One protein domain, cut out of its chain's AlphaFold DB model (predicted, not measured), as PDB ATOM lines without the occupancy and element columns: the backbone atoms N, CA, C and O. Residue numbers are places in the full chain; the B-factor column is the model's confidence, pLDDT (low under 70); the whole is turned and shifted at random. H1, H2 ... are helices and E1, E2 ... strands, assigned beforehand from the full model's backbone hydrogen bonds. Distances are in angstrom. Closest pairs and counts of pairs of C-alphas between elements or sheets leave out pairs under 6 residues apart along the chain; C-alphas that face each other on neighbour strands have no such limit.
ATOM      1  N   THR A 633     174.765  48.448 105.206       95.25
ATOM      2  CA  THR A 633     173.799  49.158 104.363       95.25
ATOM      3  C   THR A 633     174.166  48.950 102.892       95.25
ATOM      4  O   THR A 633     175.319  49.108 102.490       95.25
ATOM      5  N   TYR A 634     173.178  48.578 102.075       96.00
ATOM      6  CA  TYR A 634     173.383  48.365 100.643       96.00
ATOM      7  C   TYR A 634     173.867  49.650  99.956       96.00
ATOM      8  O   TYR A 634     173.348  50.732 100.213       96.00
ATOM      9  N   GLU A 635     174.874  49.516  99.091       94.25
ATOM     10  CA  GLU A 635     175.566  50.624  98.418       94.25
ATOM     11  C   GLU A 635     176.272  51.642  99.330       94.25
ATOM     12  O   GLU A 635     176.672  52.704  98.852       94.25
ATOM     13  N   TYR A 636     176.467  51.362 100.620       93.81
ATOM     14  CA  TYR A 636     177.106  52.331 101.512       93.81
ATOM     15  C   TYR A 636     178.521  52.713 101.041       93.81
ATOM     16  O   TYR A 636     178.878  53.893 101.047       93.81
ATOM     17  N   PHE A 637     179.291  51.743 100.535       91.31
ATOM     18  CA  PHE A 637     180.670  51.933 100.064       91.31
ATOM     19  C   PHE A 637     180.806  52.343  98.587       91.31
ATOM     20  O   PHE A 637     181.913  52.290  98.047       91.31
ATOM     21  N   LYS A 638     179.727  52.767  97.911       92.31
ATOM     22  CA  LYS A 638     179.832  53.185  96.504       92.31
ATOM     23  C   LYS A 638     180.719  54.411  96.318       92.31
ATOM     24  O   LYS A 638     180.732  55.316  97.152       92.31
ATOM     25  N   LEU A 639     181.404  54.488  95.174       89.81
ATOM     26  CA  LEU A 639     182.350  55.572  94.885       89.81
ATOM     27  C   LEU A 639     181.738  56.974  94.992       89.81
ATOM     28  O   LEU A 639     182.401  57.886  95.476       89.81
ATOM     29  N   SER A 640     180.468  57.159  94.627       90.25
ATOM     30  CA  SER A 640     179.810  58.469  94.740       90.25
ATOM     31  C   SER A 640     179.661  58.971  96.182       90.25
ATOM     32  O   SER A 640     179.371  60.144  96.381       90.25
ATOM     33  N   ASN A 641     179.825  58.100  97.185       90.69
ATOM     34  CA  ASN A 641     179.841  58.482  98.599       90.69
ATOM     35  C   ASN A 641     181.260  58.845  99.085       90.69
ATOM     36  O   ASN A 641     181.413  59.446 100.148       90.69
ATOM     37  N   LEU A 642     182.292  58.468  98.322       89.44
ATOM     38  CA  LEU A 642     183.709  58.690  98.626       89.44
ATOM     39  C   LEU A 642     184.270  59.951  97.955       89.44
ATOM     40  O   LEU A 642     185.302  60.460  98.391       89.44
ATOM     41  N   PHE A 643     183.605  60.445  96.913       90.31
ATOM     42  CA  PHE A 643     184.020  61.606  96.134       90.31
ATOM     43  C   PHE A 643     182.943  62.683  96.136       90.31
ATOM     44  O   PHE A 643     181.746  62.403  96.169       90.31
ATOM     45  N   GLU A 644     183.371  63.936  96.030       87.94
ATOM     46  CA  GLU A 644     182.449  64.994  95.632       87.94
ATOM     47  C   GLU A 644     182.105  64.847  94.154       87.94
ATOM     48  O   GLU A 644     182.991  64.660  93.321       87.94
ATOM     49  N   MET A 645     180.820  64.958  93.826       89.38
ATOM     50  CA  MET A 645     180.306  64.670  92.488       89.38
ATOM     51  C   MET A 645     179.829  65.943  91.780       89.38
ATOM     52  O   MET A 645     179.299  66.861  92.406       89.38
ATOM     53  N   ASN A 646     179.986  65.977  90.458       87.31
ATOM     54  CA  ASN A 646     179.328  66.895  89.537       87.31
ATOM     55  C   ASN A 646     178.460  66.065  88.576       87.31
ATOM     56  O   ASN A 646     178.958  65.466  87.620       87.31
ATOM     57  N   GLY A 647     177.164  65.953  88.876       86.19
ATOM     58  CA  GLY A 647     176.298  64.971  88.218       86.19
ATOM     59  C   GLY A 647     176.742  63.538  88.539       86.19
ATOM     60  O   GLY A 647     176.889  63.184  89.706       86.19
ATOM     61  N   SER A 648     176.959  62.712  87.512       81.75
ATOM     62  CA  SER A 648     177.425  61.321  87.653       81.75
ATOM     63  C   SER A 648     178.950  61.166  87.682       81.75
ATOM     64  O   SER A 648     179.441  60.047  87.813       81.75
ATOM     65  N   LYS A 649     179.701  62.263  87.542       86.12
ATOM     66  CA  LYS A 649     181.167  62.274  87.450       86.12
ATOM     67  C   LYS A 649     181.779  62.867  88.725       86.12
ATOM     68  O   LYS A 649     181.130  63.697  89.364       86.12
ATOM     69  N   PRO A 650     183.008  62.490  89.114       88.81
ATOM     70  CA  PRO A 650     183.709  63.178  90.192       88.81
ATOM     71  C   PRO A 650     183.931  64.649  89.823       88.81
ATOM     72  O   PRO A 650     184.227  64.996  88.678       88.81
ATOM     73  N   LYS A 651     183.774  65.539  90.801       90.44
ATOM     74  CA  LYS A 651     184.017  66.968  90.626       90.44
ATOM     75  C   LYS A 651     185.518  67.218  90.486       90.44
ATOM     76  O   LYS A 651     186.300  66.847  91.363       90.44
ATOM     77  N   ILE A 652     185.892  67.903  89.409       90.19
ATOM     78  CA  ILE A 652     187.254  68.389  89.189       90.19
ATOM     79  C   ILE A 652     187.352  69.824  89.688       90.19
ATOM     80  O   ILE A 652     186.574  70.696  89.297       90.19
ATOM     81  N   TYR A 653     188.323  70.056  90.556       88.38
ATOM     82  CA  TYR A 653     188.690  71.374  91.038       88.38
ATOM     83  C   TYR A 653     189.783  71.967  90.150       88.38
ATOM     84  O   TYR A 653     190.697  71.231  89.768       88.38
ATOM     85  N   PRO A 654     189.719  73.264  89.807       85.50
ATOM     86  CA  PRO A 654     190.822  73.930  89.130       85.50
ATOM     87  C   PRO A 654     192.045  74.017  90.054       85.50
ATOM     88  O   PRO A 654     191.914  73.932  91.277       85.50
ATOM     89  N   ALA A 655     193.220  74.227  89.460       82.19
ATOM     90  CA  ALA A 655     194.393  74.663  90.209       82.19
ATOM     91  C   ALA A 655     194.069  75.971  90.958       82.19
ATOM     92  O   ALA A 655     193.422  76.864  90.403       82.19
ATOM     93  N   ASP A 656     194.489  76.069  92.215       77.56
ATOM     94  CA  ASP A 656     194.492  77.336  92.946       77.56
ATOM     95  C   ASP A 656     195.661  78.231  92.488       77.56
ATOM     96  O   ASP A 656     196.425  77.889  91.587       77.56
ATOM     97  N   SER A 657     195.783  79.424  93.070       71.06
ATOM     98  CA  SER A 657     196.798  80.412  92.680       71.06
ATOM     99  C   SER A 657     198.226  80.074  93.139       71.06
ATOM    100  O   SER A 657     199.117  80.906  92.972       71.06
ATOM    101  N   SER A 658     198.457  78.913  93.760       73.00
ATOM    102  CA  SER A 658     199.789  78.481  94.187       73.00
ATOM    103  C   SER A 658     200.622  77.972  92.995       73.00
ATOM    104  O   SER A 658     200.075  77.287  92.131       73.00
ATOM    105  N   PRO A 659     201.944  78.238  92.942       59.06
ATOM    106  CA  PRO A 659     202.821  77.765  91.863       59.06
ATOM    107  C   PRO A 659     202.838  76.239  91.688       59.06
ATOM    108  O   PRO A 659     203.039  75.757  90.577       59.06
ATOM    109  N   ASP A 660     202.582  75.497  92.769       63.41
ATOM    110  CA  ASP A 660     202.585  74.026  92.808       63.41
ATOM    111  C   ASP A 660     201.166  73.430  92.749       63.41
ATOM    112  O   ASP A 660     200.926  72.295  93.170       63.41
ATOM    113  N   SER A 661     200.192  74.217  92.286       76.25
ATOM    114  CA  SER A 661     198.793  73.809  92.235       76.25
ATOM    115  C   SER A 661     198.421  73.180  90.906       76.25
ATOM    116  O   SER A 661     198.652  73.740  89.835       76.25
ATOM    117  N   PHE A 662     197.757  72.032  90.976       82.00
ATOM    118  CA  PHE A 662     197.235  71.316  89.820       82.00
ATOM    119  C   PHE A 662     195.728  71.138  89.977       82.00
ATOM    120  O   PHE A 662     195.244  71.083  91.114       82.00
ATOM    121  N   PRO A 663     194.962  71.007  88.877       87.00
ATOM    122  CA  PRO A 663     193.593  70.529  88.981       87.00
ATOM    123  C   PRO A 663     193.556  69.207  89.755       87.00
ATOM    124  O   PRO A 663     194.503  68.427  89.681       87.00
ATOM    125  N   TYR A 664     192.496  68.942  90.512       86.56
ATOM    126  CA  TYR A 664     192.450  67.760  91.379       86.56
ATOM    127  C   TYR A 664     191.034  67.209  91.566       86.56
ATOM    128  O   TYR A 664     190.042  67.923  91.400       86.56
ATOM    129  N   MET A 665     190.941  65.937  91.963       87.31
ATOM    130  CA  MET A 665     189.718  65.333  92.510       87.31
ATOM    131  C   MET A 665     189.838  65.219  94.030       87.31
ATOM    132  O   MET A 665     190.915  64.920  94.552       87.31
ATOM    133  N   ASN A 666     188.739  65.450  94.749       84.69
ATOM    134  CA  ASN A 666     188.719  65.366  96.209       84.69
ATOM    135  C   ASN A 666     188.142  64.017  96.662       84.69
ATOM    136  O   ASN A 666     186.944  63.774  96.502       84.69
ATOM    137  N   LEU A 667     188.986  63.154  97.234       85.69
ATOM    138  CA  LEU A 667     188.546  61.956  97.943       85.69
ATOM    139  C   LEU A 667     188.194  62.368  99.377       85.69
ATOM    140  O   LEU A 667     189.082  62.610 100.199       85.69
ATOM    141  N   THR A 668     186.899  62.422  99.690       86.12
ATOM    142  CA  THR A 668     186.365  62.867 100.988       86.12
ATOM    143  C   THR A 668     186.450  61.775 102.056       86.12
ATOM    144  O   THR A 668     185.469  61.463 102.741       86.12
ATOM    145  N   LEU A 669     187.624  61.150 102.175       82.62
ATOM    146  CA  LEU A 669     187.869  60.007 103.047       82.62
ATOM    147  C   LEU A 669     187.595  60.343 104.513       82.62
ATOM    148  O   LEU A 669     187.042  59.515 105.227       82.62
ATOM    149  N   LYS A 670     187.928  61.548 104.979       84.19
ATOM    150  CA  LYS A 670     187.685  61.947 106.368       84.19
ATOM    151  C   LYS A 670     186.202  62.002 106.667       84.19
ATOM    152  O   LYS A 670     185.780  61.448 107.681       84.19
ATOM    153  N   ARG A 671     185.422  62.668 105.811       84.56
ATOM    154  CA  ARG A 671     183.965  62.764 105.970       84.56
ATOM    155  C   ARG A 671     183.336  61.376 105.930       84.56
ATOM    156  O   ARG A 671     182.560  61.055 106.821       84.56
ATOM    157  N   PHE A 672     183.711  60.568 104.943       87.25
ATOM    158  CA  PHE A 672     183.177  59.224 104.762       87.25
ATOM    159  C   PHE A 672     183.535  58.290 105.927       87.25
ATOM    160  O   PHE A 672     182.654  57.702 106.544       87.25
ATOM    161  N   MET A 673     184.819  58.190 106.288       86.19
ATOM    162  CA  MET A 673     185.271  57.320 107.379       86.19
ATOM    163  C   MET A 673     184.712  57.763 108.728       86.19
ATOM    164  O   MET A 673     184.296  56.915 109.506       86.19
ATOM    165  N   SER A 674     184.635  59.072 108.998       87.31
ATOM    166  CA  SER A 674     184.059  59.578 110.255       87.31
ATOM    167  C   SER A 674     182.554  59.324 110.369       87.31
ATOM    168  O   SER A 674     182.004  59.440 111.464       87.31
ATOM    169  N   ASP A 675     181.880  59.000 109.261       89.50
ATOM    170  CA  ASP A 675     180.444  58.739 109.262       89.50
ATOM    171  C   ASP A 675     180.106  57.385 109.905       89.50
ATOM    172  O   ASP A 675     179.077  57.269 110.571       89.50
ATOM    173  N   PHE A 676     180.986  56.384 109.781       90.62
ATOM    174  CA  PHE A 676     180.775  55.048 110.358       90.62
ATOM    175  C   PHE A 676     181.900  54.565 111.281       90.62
ATOM    176  O   PHE A 676     181.719  53.573 111.972       90.62
ATOM    177  N   VAL A 677     183.043  55.249 111.355       90.88
ATOM    178  CA  VAL A 677     184.147  54.914 112.266       90.88
ATOM    179  C   VAL A 677     184.456  56.101 113.165       90.88
ATOM    180  O   VAL A 677     184.714  57.211 112.706       90.88
ATOM    181  N   THR A 678     184.491  55.864 114.471       88.62
ATOM    182  CA  THR A 678     184.910  56.855 115.464       88.62
ATOM    183  C   THR A 678     186.188  56.376 116.135       88.62
ATOM    184  O   THR A 678     186.140  55.445 116.929       88.62
ATOM    185  N   ILE A 679     187.322  57.026 115.844       87.12
ATOM    186  CA  ILE A 679     188.573  56.845 116.596       87.12
ATOM    187  C   ILE A 679     188.939  58.172 117.254       87.12
ATOM    188  O   ILE A 679     189.145  59.172 116.564       87.12
ATOM    189  N   GLN A 680     189.038  58.173 118.580       85.94
ATOM    190  CA  GLN A 680     189.525  59.314 119.349       85.94
ATOM    191  C   GLN A 680     190.916  58.996 119.877       85.94
ATOM    192  O   GLN A 680     191.120  57.936 120.459       85.94
ATOM    193  N   LEU A 681     191.869  59.902 119.665       86.00
ATOM    194  CA  LEU A 681     193.214  59.804 120.227       86.00
ATOM    195  C   LEU A 681     193.310  60.587 121.541       86.00
ATOM    196  O   LEU A 681     192.601  61.576 121.733       86.00
ATOM    197  N   SER A 682     194.242  60.198 122.411       84.56
ATOM    198  CA  SER A 682     194.490  60.839 123.712       84.56
ATOM    199  C   SER A 682     194.842  62.331 123.621       84.56
ATOM    200  O   SER A 682     194.603  63.079 124.562       84.56
ATOM    201  N   ASN A 683     195.348  62.789 122.474       82.69
ATOM    202  CA  ASN A 683     195.660  64.195 122.196       82.69
ATOM    203  C   ASN A 683     194.549  64.943 121.425       82.69
ATOM    204  O   ASN A 683     194.782  66.044 120.927       82.69
ATOM    205  N   GLY A 684     193.374  64.331 121.247       77.12
ATOM    206  CA  GLY A 684     192.235  64.913 120.530       77.12
ATOM    207  C   GLY A 684     192.387  64.995 119.005       77.12
ATOM    208  O   GLY A 684     191.482  65.499 118.336       77.12
ATOM    209  N   ARG A 685     193.495  64.508 118.420       74.62
ATOM    210  CA  ARG A 685     193.692  64.519 116.962       74.62
ATOM    211  C   ARG A 685     192.751  63.543 116.259       74.62
ATOM    212  O   ARG A 685     192.428  62.471 116.766       74.62
ATOM    213  N   LYS A 686     192.359  63.924 115.040       66.50
ATOM    214  CA  LYS A 686     191.592  63.082 114.114       66.50
ATOM    215  C   LYS A 686     192.543  62.153 113.359       66.50
ATOM    216  O   LYS A 686     193.648  62.556 113.016       66.50
ATOM    217  N   VAL A 687     192.094  60.926 113.100       72.75
ATOM    218  CA  VAL A 687     192.903  59.874 112.451       72.75
ATOM    219  C   VAL A 687     192.805  59.918 110.923       72.75
ATOM    220  O   VAL A 687     193.713  59.462 110.233       72.75
ATOM    221  N   PHE A 688     191.715  60.478 110.393       78.25
ATOM    222  CA  PHE A 688     191.447  60.524 108.959       78.25
ATOM    223  C   PHE A 688     191.629  61.933 108.394       78.25
ATOM    224  O   PHE A 688     191.166  62.922 108.975       78.25
ATOM    225  N   GLU A 689     192.254  61.999 107.226       76.44
ATOM    226  CA  GLU A 689     192.451  63.204 106.426       76.44
ATOM    227  C   GLU A 689     191.869  62.969 105.030       76.44
ATOM    228  O   GLU A 689     191.853  61.836 104.541       76.44
ATOM    229  N   ASP A 690     191.338  64.030 104.422       80.44
ATOM    230  CA  ASP A 690     190.909  63.983 103.026       80.44
ATOM    231  C   ASP A 690     192.141  63.969 102.120       80.44
ATOM    232  O   ASP A 690     193.178  64.549 102.453       80.44
ATOM    233  N   LEU A 691     192.023  63.306 100.970       81.06
ATOM    234  CA  LEU A 691     193.118  63.181 100.017       81.06
ATOM    235  C   LEU A 691     192.766  63.941  98.738       81.06
ATOM    236  O   LEU A 691     191.762  63.651  98.085       81.06
ATOM    237  N   ARG A 692     193.632  64.878  98.348       83.00
ATOM    238  CA  ARG A 692     193.588  65.477  97.012       83.00
ATOM    239  C   ARG A 692     194.342  64.568  96.056       83.00
ATOM    240  O   ARG A 692     195.519  64.293  96.275       83.00
ATOM    241  N   ILE A 693     193.663  64.106  95.013       82.81
ATOM    242  CA  ILE A 693     194.282  63.352  93.925       82.81
ATOM    243  C   ILE A 693     194.667  64.372  92.846       82.81
ATOM    244  O   ILE A 693     193.756  64.879  92.179       82.81
ATOM    245  N   PRO A 694     195.959  64.724  92.699       82.25
ATOM    246  CA  PRO A 694     196.385  65.675  91.680       82.25
ATOM    247  C   PRO A 694     196.140  65.103  90.278       82.25
ATOM    248  O   PRO A 694     196.335  63.913  90.030       82.25
ATOM    249  N   LEU A 695     195.677  65.963  89.373       82.50
ATOM    250  CA  LEU A 695     195.496  65.702  87.947       82.50
ATOM    251  C   LEU A 695     196.522  66.520  87.157       82.50
ATOM    252  O   LEU A 695     196.180  67.405  86.369       82.50
ATOM    253  N   ASP A 696     197.793  66.220  87.376       77.50
ATOM    254  CA  ASP A 696     198.925  66.842  86.710       77.50
ATOM    255  C   ASP A 696     199.391  66.056  85.467       77.50
ATOM    256  O   ASP A 696     198.938  64.948  85.150       77.50
ATOM    257  N   GLY A 697     200.265  66.692  84.686       76.56
ATOM    258  CA  GLY A 697     200.852  66.096  83.488       76.56
ATOM    259  C   GLY A 697     199.851  65.732  82.378       76.56
ATOM    260  O   GLY A 697     198.718  66.212  82.303       76.56
ATOM    261  N   THR A 698     200.299  64.892  81.443       74.38
ATOM    262  CA  THR A 698     199.509  64.466  80.271       74.38
ATOM    263  C   THR A 698     198.317  63.588  80.656       74.38
ATOM    264  O   THR A 698     197.270  63.648  80.014       74.38
ATOM    265  N   ALA A 699     198.464  62.779  81.703       72.06
ATOM    266  CA  ALA A 699     197.431  61.873  82.188       72.06
ATOM    267  C   ALA A 699     196.286  62.617  82.883       72.06
ATOM    268  O   ALA A 699     195.124  62.398  82.541       72.06
ATOM    269  N   GLY A 700     196.611  63.561  83.774       79.06
ATOM    270  CA  GLY A 700     195.624  64.435  84.399       79.06
ATOM    271  C   GLY A 700     194.796  65.190  83.361       79.06
ATOM    272  O   GLY A 700     193.569  65.152  83.406       79.06
ATOM    273  N   LYS A 701     195.447  65.762  82.336       81.19
ATOM    274  CA  LYS A 701     194.760  66.420  81.207       81.19
ATOM    275  C   LYS A 701     193.771  65.504  80.479       81.19
ATOM    276  O   LYS A 701     192.702  65.963  80.097       81.19
ATOM    277  N   LYS A 702     194.092  64.220  80.292       79.38
ATOM    278  CA  LYS A 702     193.181  63.258  79.643       79.38
ATOM    279  C   LYS A 702     191.956  62.952  80.498       79.38
ATOM    280  O   LYS A 702     190.854  62.939  79.965       79.38
ATOM    281  N   ILE A 703     192.135  62.769  81.805       82.81
ATOM    282  CA  ILE A 703     191.023  62.576  82.749       82.81
ATOM    283  C   ILE A 703     190.118  63.814  82.761       82.81
ATOM    284  O   ILE A 703     188.900  63.689  82.673       82.81
ATOM    285  N   ILE A 704     190.713  65.011  82.790       84.25
ATOM    286  CA  ILE A 704     189.982  66.281  82.700       84.25
ATOM    287  C   ILE A 704     189.175  66.348  81.398       84.25
ATOM    288  O   ILE A 704     187.980  66.611  81.444       84.25
ATOM    289  N   ASN A 705     189.797  66.048  80.255       84.00
ATOM    290  CA  ASN A 705     189.129  66.046  78.948       84.00
ATOM    291  C   ASN A 705     188.047  64.966  78.805       84.00
ATOM    292  O   ASN A 705     187.172  65.108  77.966       84.00
ATOM    293  N   PHE A 706     188.137  63.865  79.551       84.06
ATOM    294  CA  PHE A 706     187.118  62.814  79.550       84.06
ATOM    295  C   PHE A 706     185.884  63.211  80.382       84.06
ATOM    296  O   PHE A 706     184.746  62.819  80.091       84.06
ATOM    297  N   TYR A 707     186.100  63.969  81.458       83.94
ATOM    298  CA  TYR A 707     185.027  64.383  82.352       83.94
ATOM    299  C   TYR A 707     184.350  65.697  81.957       83.94
ATOM    300  O   TYR A 707     183.139  65.803  82.178       83.94
ATOM    301  N   ASN A 708     185.084  66.621  81.338       79.25
ATOM    302  CA  ASN A 708     184.536  67.787  80.640       79.25
ATOM    303  C   ASN A 708     183.907  67.386  79.305       79.25
ATOM    304  O   ASN A 708     182.916  68.045  78.925       79.25
TER     305      ASN A 708
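Overview. This is residues 633 to 708 of the 708 residues of an uncharacterized protein of Treponema vincentii ATCC 35580 (UniProt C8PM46). A short antiparallel ribbon, E1 beside E3, makes the middle of a loose, flat model, with H3 at one end and E2 at the other, where residues 680 to 685 stick out. Residues 652 to 653 of a long unnamed stretch pair with E1. The 76 printed residues, under half in named elements, run H1 E1 H2 E2 E3 H3, mixed helices and strands; radius of gyration of the C-alphas 15.0 A, spans 42 by 35 by 16 A.

Arrangement. E1, residues 664 to 667, and E3, residues 691 to 694, are antiparallel at 156 degrees; N 665 and O 693, 3.0 A, are within hydrogen-bond range. H1, residues 639 to 642, and H2, residues 669 to 676, only just touch, with 3 pairs of C-alphas within 8 A, the closest Leu 642 and Phe 672, 6.2 A. H2 and E2, residues 677 to 681, meet only through their link; E2 pairs with no named strand. H3, residues 697 to 707, touches no helix. Every O i to N i+4 pair is within hydrogen-bond range in H3, 3 of 4 in H2; H1 is too short for one.

Along the chain. H1 begins at C-alpha 639 (182.350, 55.572, 94.885); H3, 16.0 A, ends at C-alpha 707 (185.027, 64.383, 82.352).

Size, cuts and confidence. The printed part has no cut. The H1 to E1 link is long. Residues 659 to 660 and 686 are under 70.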